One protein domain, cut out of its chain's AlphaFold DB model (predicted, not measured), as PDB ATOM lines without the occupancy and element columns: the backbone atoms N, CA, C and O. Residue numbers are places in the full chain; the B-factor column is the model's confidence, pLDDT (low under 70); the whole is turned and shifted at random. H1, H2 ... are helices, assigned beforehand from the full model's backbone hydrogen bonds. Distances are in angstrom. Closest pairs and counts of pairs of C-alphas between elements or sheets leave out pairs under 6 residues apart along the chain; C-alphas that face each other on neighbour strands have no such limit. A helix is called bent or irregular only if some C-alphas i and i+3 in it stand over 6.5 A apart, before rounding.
ATOM      1  N   CYS A 124      44.654  87.512  10.629       86.06
ATOM      2  CA  CYS A 124      45.855  87.587   9.803       86.06
ATOM      3  C   CYS A 124      46.374  86.212   9.339       86.06
ATOM      4  O   CYS A 124      47.007  86.150   8.289       86.06
ATOM      5  N   MET A 125      46.059  85.106  10.030       84.44
ATOM      6  CA  MET A 125      46.427  83.751   9.582       84.44
ATOM      7  C   MET A 125      45.715  83.350   8.290       84.44
ATOM      8  O   MET A 125      46.197  82.481   7.569       84.44
ATOM      9  N   MET A 126      44.579  83.986   7.997       85.06
ATOM     10  CA  MET A 126      43.837  83.805   6.751       85.06
ATOM     11  C   MET A 126      44.260  84.800   5.664       85.06
ATOM     12  O   MET A 126      43.758  84.725   4.545       85.06
ATOM     13  N   SER A 127      45.141  85.751   5.985       88.56
ATOM     14  CA  SER A 127      45.655  86.705   5.005       88.56
ATOM     15  C   SER A 127      46.719  86.067   4.113       88.56
ATOM     16  O   SER A 127      47.351  85.084   4.493       88.56
ATOM     17  N   GLU A 128      46.928  86.654   2.935       89.19
ATOM     18  CA  GLU A 128      47.858  86.150   1.915       89.19
ATOM     19  C   GLU A 128      49.284  85.929   2.445       89.19
ATOM     20  O   GLU A 128      49.927  84.954   2.072       89.19
ATOM     21  N   PHE A 129      49.747  86.794   3.350       88.12
ATOM     22  CA  PHE A 129      51.121  86.789   3.865       88.12
ATOM     23  C   PHE A 129      51.220  86.434   5.357       88.12
ATOM     24  O   PHE A 129      52.290  86.514   5.955       88.12
ATOM     25  N   GLY A 130      50.108  86.052   5.988       87.31
ATOM     26  CA  GLY A 130      50.085  85.680   7.400       87.31
ATOM     27  C   GLY A 130      50.156  86.860   8.382       87.31
ATOM     28  O   GLY A 130      49.724  87.985   8.112       87.31
ATOM     29  N   CYS A 131      50.659  86.571   9.583       86.81
ATOM     30  CA  CYS A 131      50.625  87.477  10.729       86.81
ATOM     31  C   CYS A 131      51.975  88.131  11.023       86.81
ATOM     32  O   CYS A 131      53.017  87.483  11.035       86.81
ATOM     33  N   CYS A 132      51.927  89.407  11.394       87.00
ATOM     34  CA  CYS A 132      53.002  90.090  12.099       87.00
ATOM     35  C   CYS A 132      53.022  89.704  13.587       87.00
ATOM     36  O   CYS A 132      52.027  89.236  14.142       87.00
ATOM     37  N   TRP A 133      54.133  89.995  14.270       85.81
ATOM     38  CA  TRP A 133      54.300  89.736  15.710       85.81
ATOM     39  C   TRP A 133      53.249  90.421  16.599       85.81
ATOM     40  O   TRP A 133      52.978  89.954  17.699       85.81
ATOM     41  N   ASN A 134      52.637  91.510  16.133       84.31
ATOM     42  CA  ASN A 134      51.585  92.248  16.833       84.31
ATOM     43  C   ASN A 134      50.163  91.857  16.373       84.31
ATOM     44  O   ASN A 134      49.247  92.670  16.496       84.31
ATOM     45  N   SER A 135      49.996  90.670  15.779       83.25
ATOM     46  CA  SER A 135      48.730  90.154  15.226       83.25
ATOM     47  C   SER A 135      48.147  90.962  14.055       83.25
ATOM     48  O   SER A 135      47.009  90.732  13.650       83.25
ATOM     49  N   GLY A 136      48.911  91.902  13.485       85.06
ATOM     50  CA  GLY A 136      48.546  92.592  12.246       85.06
ATOM     51  C   GLY A 136      48.794  91.736  11.002       85.06
ATOM     52  O   GLY A 136      49.501  90.734  11.058       85.06
ATOM     53  N   ASN A 137      48.251  92.147   9.858       88.31
ATOM     54  CA  ASN A 137      48.507  91.481   8.579       88.31
ATOM     55  C   ASN A 137      49.887  91.874   8.037       88.31
ATOM     56  O   ASN A 137      50.208  93.066   7.969       88.31
ATOM     57  N   ALA A 138      50.669  90.890   7.595       89.75
ATOM     58  CA  ALA A 138      51.864  91.151   6.797       89.75
ATOM     59  C   ALA A 138      51.469  91.669   5.401       89.75
ATOM     60  O   ALA A 138      50.374  91.388   4.908       89.75
ATOM     61  N   LYS A 139      52.347  92.454   4.763       90.06
ATOM     62  CA  LYS A 139      52.086  93.012   3.418       90.06
ATOM     63  C   LYS A 139      52.950  92.391   2.327       90.06
ATOM     64  O   LYS A 139      52.815  92.789   1.174       90.06
ATOM     65  N   GLY A 140      53.840  91.472   2.680       86.25
ATOM     66  CA  GLY A 140      54.683  90.795   1.712       86.25
ATOM     67  C   GLY A 140      55.153  89.428   2.195       86.25
ATOM     68  O   GLY A 140      55.053  89.122   3.382       86.25
ATOM     69  N   PRO A 141      55.671  88.612   1.266       79.38
ATOM     70  CA  PRO A 141      56.026  87.219   1.513       79.38
ATOM     71  C   PRO A 141      57.353  87.045   2.264       79.38
ATOM     72  O   PRO A 141      57.692  85.932   2.657       79.38
ATOM     73  N   LYS A 142      58.160  88.104   2.435       74.06
ATOM     74  CA  LYS A 142      59.424  88.012   3.181       74.06
ATOM     75  C   LYS A 142      59.212  88.261   4.673       74.06
ATOM     76  O   LYS A 142      58.302  88.977   5.083       74.06
ATOM     77  N   TYR A 143      60.122  87.716   5.485       65.94
ATOM     78  CA  TYR A 143      60.134  87.881   6.940       65.94
ATOM     79  C   TYR A 143      59.977  89.354   7.353       65.94
ATOM     80  O   TYR A 143      60.837  90.186   7.057       65.94
ATOM     81  N   GLY A 144      58.876  89.674   8.038       67.06
ATOM     82  CA  GLY A 144      58.590  91.025   8.522       67.06
ATOM     83  C   GLY A 144      58.268  92.058   7.433       67.06
ATOM     84  O   GLY A 144      58.182  93.249   7.737       67.06
ATOM     85  N   GLU A 145      58.073  91.650   6.178       80.38
ATOM     86  CA  GLU A 145      57.757  92.567   5.086       80.38
ATOM     87  C   GLU A 145      56.351  93.152   5.257       80.38
ATOM     88  O   GLU A 145      55.331  92.461   5.304       80.38
ATOM     89  N   GLY A 146      56.300  94.475   5.406       84.38
ATOM     90  CA  GLY A 146      55.068  95.179   5.745       84.38
ATOM     91  C   GLY A 146      54.654  95.083   7.213       84.38
ATOM     92  O   GLY A 146      53.633  95.671   7.569       84.38
ATOM     93  N   CYS A 147      55.441  94.409   8.057       87.31
ATOM     94  CA  CYS A 147      55.242  94.400   9.499       87.31
ATOM     95  C   CYS A 147      55.928  95.599  10.169       87.31
ATOM     96  O   CYS A 147      56.961  96.080   9.698       87.31
ATOM     97  N   PRO A 148      55.376  96.102  11.287       86.31
ATOM     98  CA  PRO A 148      56.030  97.151  12.055       86.31
ATOM     99  C   PRO A 148      57.338  96.639  12.682       86.31
ATOM    100  O   PRO A 148      57.427  95.455  13.030       86.31
ATOM    101  N   PRO A 149      58.337  97.520  12.886       84.88
ATOM    102  CA  PRO A 149      59.569  97.145  13.567       84.88
ATOM    103  C   PRO A 149      59.244  96.652  14.973       84.88
ATOM    104  O   PRO A 149      58.415  97.260  15.660       84.88
ATOM    105  N   CYS A 150      59.903  95.581  15.410       85.31
ATOM    106  CA  CYS A 150      59.710  95.140  16.778       85.31
ATOM    107  C   CYS A 150      60.355  96.117  17.755       85.31
ATOM    108  O   CYS A 150      61.567  96.332  17.737       85.31
ATOM    109  N   LYS A 151      59.518  96.709  18.600       88.81
ATOM    110  CA  LYS A 151      59.919  97.547  19.724       88.81
ATOM    111  C   LYS A 151      58.793  97.603  20.742       88.81
ATOM    112  O   LYS A 151      57.626  97.389  20.405       88.81
ATOM    113  N   ASN A 152      59.131  97.979  21.966       91.88
ATOM    114  CA  ASN A 152      58.130  98.447  22.912       91.88
ATOM    115  C   ASN A 152      57.495  99.739  22.370       91.88
ATOM    116  O   ASN A 152      58.192 100.669  21.959       91.88
ATOM    117  N   MET A 153      56.166  99.778  22.330       90.31
ATOM    118  CA  MET A 153      55.402 100.992  22.039       90.31
ATOM    119  C   MET A 153      55.116 101.786  23.316       90.31
ATOM    120  O   MET A 153      54.966 103.004  23.258       90.31
ATOM    121  N   MET A 154      55.049 101.100  24.461       93.19
ATOM    122  CA  MET A 154      55.022 101.729  25.780       93.19
ATOM    123  C   MET A 154      56.440 102.029  26.269       93.19
ATOM    124  O   MET A 154      57.427 101.572  25.694       93.19
ATOM    125  N   THR A 155      56.550 102.815  27.340       95.44
ATOM    126  CA  THR A 155      57.851 103.132  27.939       95.44
ATOM    127  C   THR A 155      58.521 101.874  28.488       95.44
ATOM    128  O   THR A 155      57.853 100.984  29.020       95.44
ATOM    129  N   ASP A 156      59.852 101.818  28.426       94.81
ATOM    130  CA  ASP A 156      60.603 100.659  28.924       94.81
ATOM    131  C   ASP A 156      60.324 100.381  30.401       94.81
ATOM    132  O   ASP A 156      60.164  99.229  30.787       94.81
ATOM    133  N   ILE A 157      60.166 101.428  31.217       96.25
ATOM    134  CA  ILE A 157      59.810 101.297  32.637       96.25
ATOM    135  C   ILE A 157      58.466 100.578  32.799       96.25
ATOM    136  O   ILE A 157      58.329  99.697  33.648       96.25
ATOM    137  N   PHE A 158      57.466 100.939  31.990       96.31
ATOM    138  CA  PHE A 158      56.163 100.287  32.028       96.31
ATOM    139  C   PHE A 158      56.279  98.821  31.602       96.31
ATOM    140  O   PHE A 158      55.824  97.937  32.329       96.31
ATOM    141  N   CYS A 159      56.934  98.552  30.471       96.06
ATOM    142  CA  CYS A 159      57.072  97.191  29.961       96.06
ATOM    143  C   CYS A 159      57.882  96.296  30.905       96.06
ATOM    144  O   CYS A 159      57.483  95.160  31.146       96.06
ATOM    145  N   GLN A 160      58.956  96.804  31.513       96.62
ATOM    146  CA  GLN A 160      59.733  96.084  32.527       96.62
ATOM    147  C   GLN A 160      58.890  95.766  33.764       96.62
ATOM    148  O   GLN A 160      58.907  94.635  34.249       96.62
ATOM    149  N   ARG A 161      58.110  96.734  34.261       97.00
ATOM    150  CA  ARG A 161      57.236  96.528  35.426       97.00
ATOM    151  C   ARG A 161      56.147  95.490  35.160       97.00
ATOM    152  O   ARG A 161      55.771  94.757  36.070       97.00
ATOM    153  N   MET A 162      55.655  95.434  33.927       96.25
ATOM    154  CA  MET A 162      54.597  94.520  33.499       96.25
ATOM    155  C   MET A 162      55.137  93.212  32.896       96.25
ATOM    156  O   MET A 162      54.356  92.374  32.460       96.25
ATOM    157  N   ALA A 163      56.452  92.980  32.889       95.62
ATOM    158  CA  ALA A 163      57.053  91.814  32.233       95.62
ATOM    159  C   ALA A 163      56.551  90.467  32.790       95.62
ATOM    160  O   ALA A 163      56.467  89.476  32.070       95.62
ATOM    161  N   SER A 164      56.145  90.415  34.061       95.19
ATOM    162  CA  SER A 164      55.568  89.200  34.652       95.19
ATOM    163  C   SER A 164      54.209  88.819  34.057       95.19
ATOM    164  O   SER A 164      53.795  87.666  34.161       95.19
ATOM    165  N   THR A 165      53.510  89.756  33.413       94.00
ATOM    166  CA  THR A 165      52.173  89.539  32.854       94.00
ATOM    167  C   THR A 165      52.198  89.206  31.367       94.00
ATOM    168  O   THR A 165      51.130  89.119  30.762       94.00
ATOM    169  N   CYS A 166      53.375  89.000  30.760       92.88
ATOM    170  CA  CYS A 166      53.475  88.619  29.351       92.88
ATOM    171  C   CYS A 166      52.601  87.379  29.073       92.88
ATOM    172  O   CYS A 166      51.673  87.446  28.280       92.88
ATOM    173  N   GLN A 167      52.769  86.289  29.823       89.25
ATOM    174  CA  GLN A 167      52.047  85.036  29.552       89.25
ATOM    175  C   GLN A 167      50.617  84.966  30.120       89.25
ATOM    176  O   GLN A 167      49.935  83.959  29.936       89.25
ATOM    177  N   SER A 168      50.148  86.000  30.825       88.56
ATOM    178  CA  SER A 168      48.802  85.983  31.411       88.56
ATOM    179  C   SER A 168      47.747  86.124  30.307       88.56
ATOM    180  O   SER A 168      47.818  87.097  29.557       88.56
ATOM    181  N   PRO A 169      46.743  85.228  30.211       82.44
ATOM    182  CA  PRO A 169      45.730  85.277  29.155       82.44
ATOM    183  C   PRO A 169      45.048  86.643  29.018       82.44
ATOM    184  O   PRO A 169      44.852  87.113  27.907       82.44
ATOM    185  N   SER A 170      44.757  87.311  30.140       80.38
ATOM    186  CA  SER A 170      44.056  88.603  30.155       80.38
ATOM    187  C   SER A 170      44.901  89.781  29.663       80.38
ATOM    188  O   SER A 170      44.353  90.813  29.298       80.38
ATOM    189  N   SER A 171      46.229  89.674  29.707       87.69
ATOM    190  CA  SER A 171      47.143  90.754  29.311       87.69
ATOM    191  C   SER A 171      48.034  90.383  28.140       87.69
ATOM    192  O   SER A 171      48.749  91.247  27.647       87.69
ATOM    193  N   LYS A 172      48.010  89.129  27.684       88.00
ATOM    194  CA  LYS A 172      48.885  88.620  26.631       88.00
ATOM    195  C   LYS A 172      48.799  89.471  25.375       88.00
ATOM    196  O   LYS A 172      49.832  89.924  24.901       88.00
ATOM    197  N   GLU A 173      47.591  89.740  24.888       85.12
ATOM    198  CA  GLU A 173      47.381  90.527  23.670       85.12
ATOM    199  C   GLU A 173      47.875  91.971  23.830       85.12
ATOM    200  O   GLU A 173      48.617  92.489  22.993       85.12
ATOM    201  N   PHE A 174      47.546  92.604  24.958       89.62
ATOM    202  CA  PHE A 174      48.030  93.942  25.281       89.62
ATOM    203  C   PHE A 174      49.565  93.984  25.330       89.62
ATOM    204  O   PHE A 174      50.204  94.809  24.676       89.62
ATOM    205  N   MET A 175      50.179  93.055  26.060       91.88
ATOM    206  CA  MET A 175      51.630  92.959  26.171       91.88
ATOM    207  C   MET A 175      52.274  92.640  24.817       91.88
ATOM    208  O   MET A 175      53.339  93.171  24.513       91.88
ATOM    209  N   GLN A 176      51.612  91.843  23.977       89.25
ATOM    210  CA  GLN A 176      52.044  91.530  22.618       89.25
ATOM    211  C   GLN A 176      52.030  92.745  21.711       89.25
ATOM    212  O   GLN A 176      52.958  92.921  20.933       89.25
ATOM    213  N   ARG A 177      51.040  93.624  21.841       88.12
ATOM    214  CA  ARG A 177      50.946  94.838  21.029       88.12
ATOM    215  C   ARG A 177      51.891  95.942  21.492       88.12
ATOM    216  O   ARG A 177      52.465  96.640  20.660       88.12
ATOM    217  N   TYR A 178      52.045  96.114  22.802       91.31
ATOM    218  CA  TYR A 178      52.692  97.298  23.372       91.31
ATOM    219  C   TYR A 178      54.085  97.052  23.951       91.31
ATOM    220  O   TYR A 178      54.873  97.993  24.039       91.31
ATOM    221  N   CYS A 179      54.401  95.813  24.319       94.12
ATOM    222  CA  CYS A 179      55.660  95.423  24.956       94.12
ATOM    223  C   CYS A 179      56.292  94.208  24.256       94.12
ATOM    224  O   CYS A 179      56.893  93.348  24.902       94.12
ATOM    225  N   GLY A 180      56.141  94.146  22.925       91.31
ATOM    226  CA  GLY A 180      56.592  93.046  22.070       91.31
ATOM    227  C   GLY A 180      58.020  92.589  22.351       91.31
ATOM    228  O   GLY A 180      58.254  91.398  22.535       91.31
TER     229      GLY A 180
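Overview. This is residues 124 to 180 of the 192 residues of the protein "Toxin candidate TRINITY_DN20551_c0_g1_i1" of Isarachnanthus nocturnus (UniProt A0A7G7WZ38). This domain has little regular structure: a lobe of loops, residues 124 to 147, makes one end, and a lobe with the two short helices H2 and H1 makes the other, residues 148 to 155 running between them. The printed part has 57 residues, with H1 then H2 along the chain and no named strand; its class is all helix, with 16 residues in named elements. It is only just loose, close to compact, with a radius of gyration of the C-alphas of 12.6 A, and only just flat, spanning 36 by 21 by 12 A.

Along the chain. Find C-alpha 169 at (45.730, 85.277, 29.155); from there H2, residues 169 to 178, runs 15.0 A to C-alpha 178 at (52.692, 97.298, 23.372). H2 is irregular: C-alphas 170 and 173 are 7.5 A apart. Look back to C-alpha 156 at (60.603, 100.659, 28.924), where H1, residues 156 to 161, begins; it is 8.4 A long.

Arrangement. H2 and H1 are close but not clearly touching; their closest C-alphas, Met 175 and Cys 159, are 7.9 A apart. They run opposite ways at a shallow tilt of 12 degrees. Each O i to N i+4 pair is within hydrogen-bond range in H1, and 4 of 6 in H2.

Size, cuts and confidence. The C-alphas farthest apart, Glu 128 and Arg 161, stand 36.3 A from each other. The printed part has no cut, and the link from H1 to H2 is short. Residues 143 to 144 have pLDDT under 70.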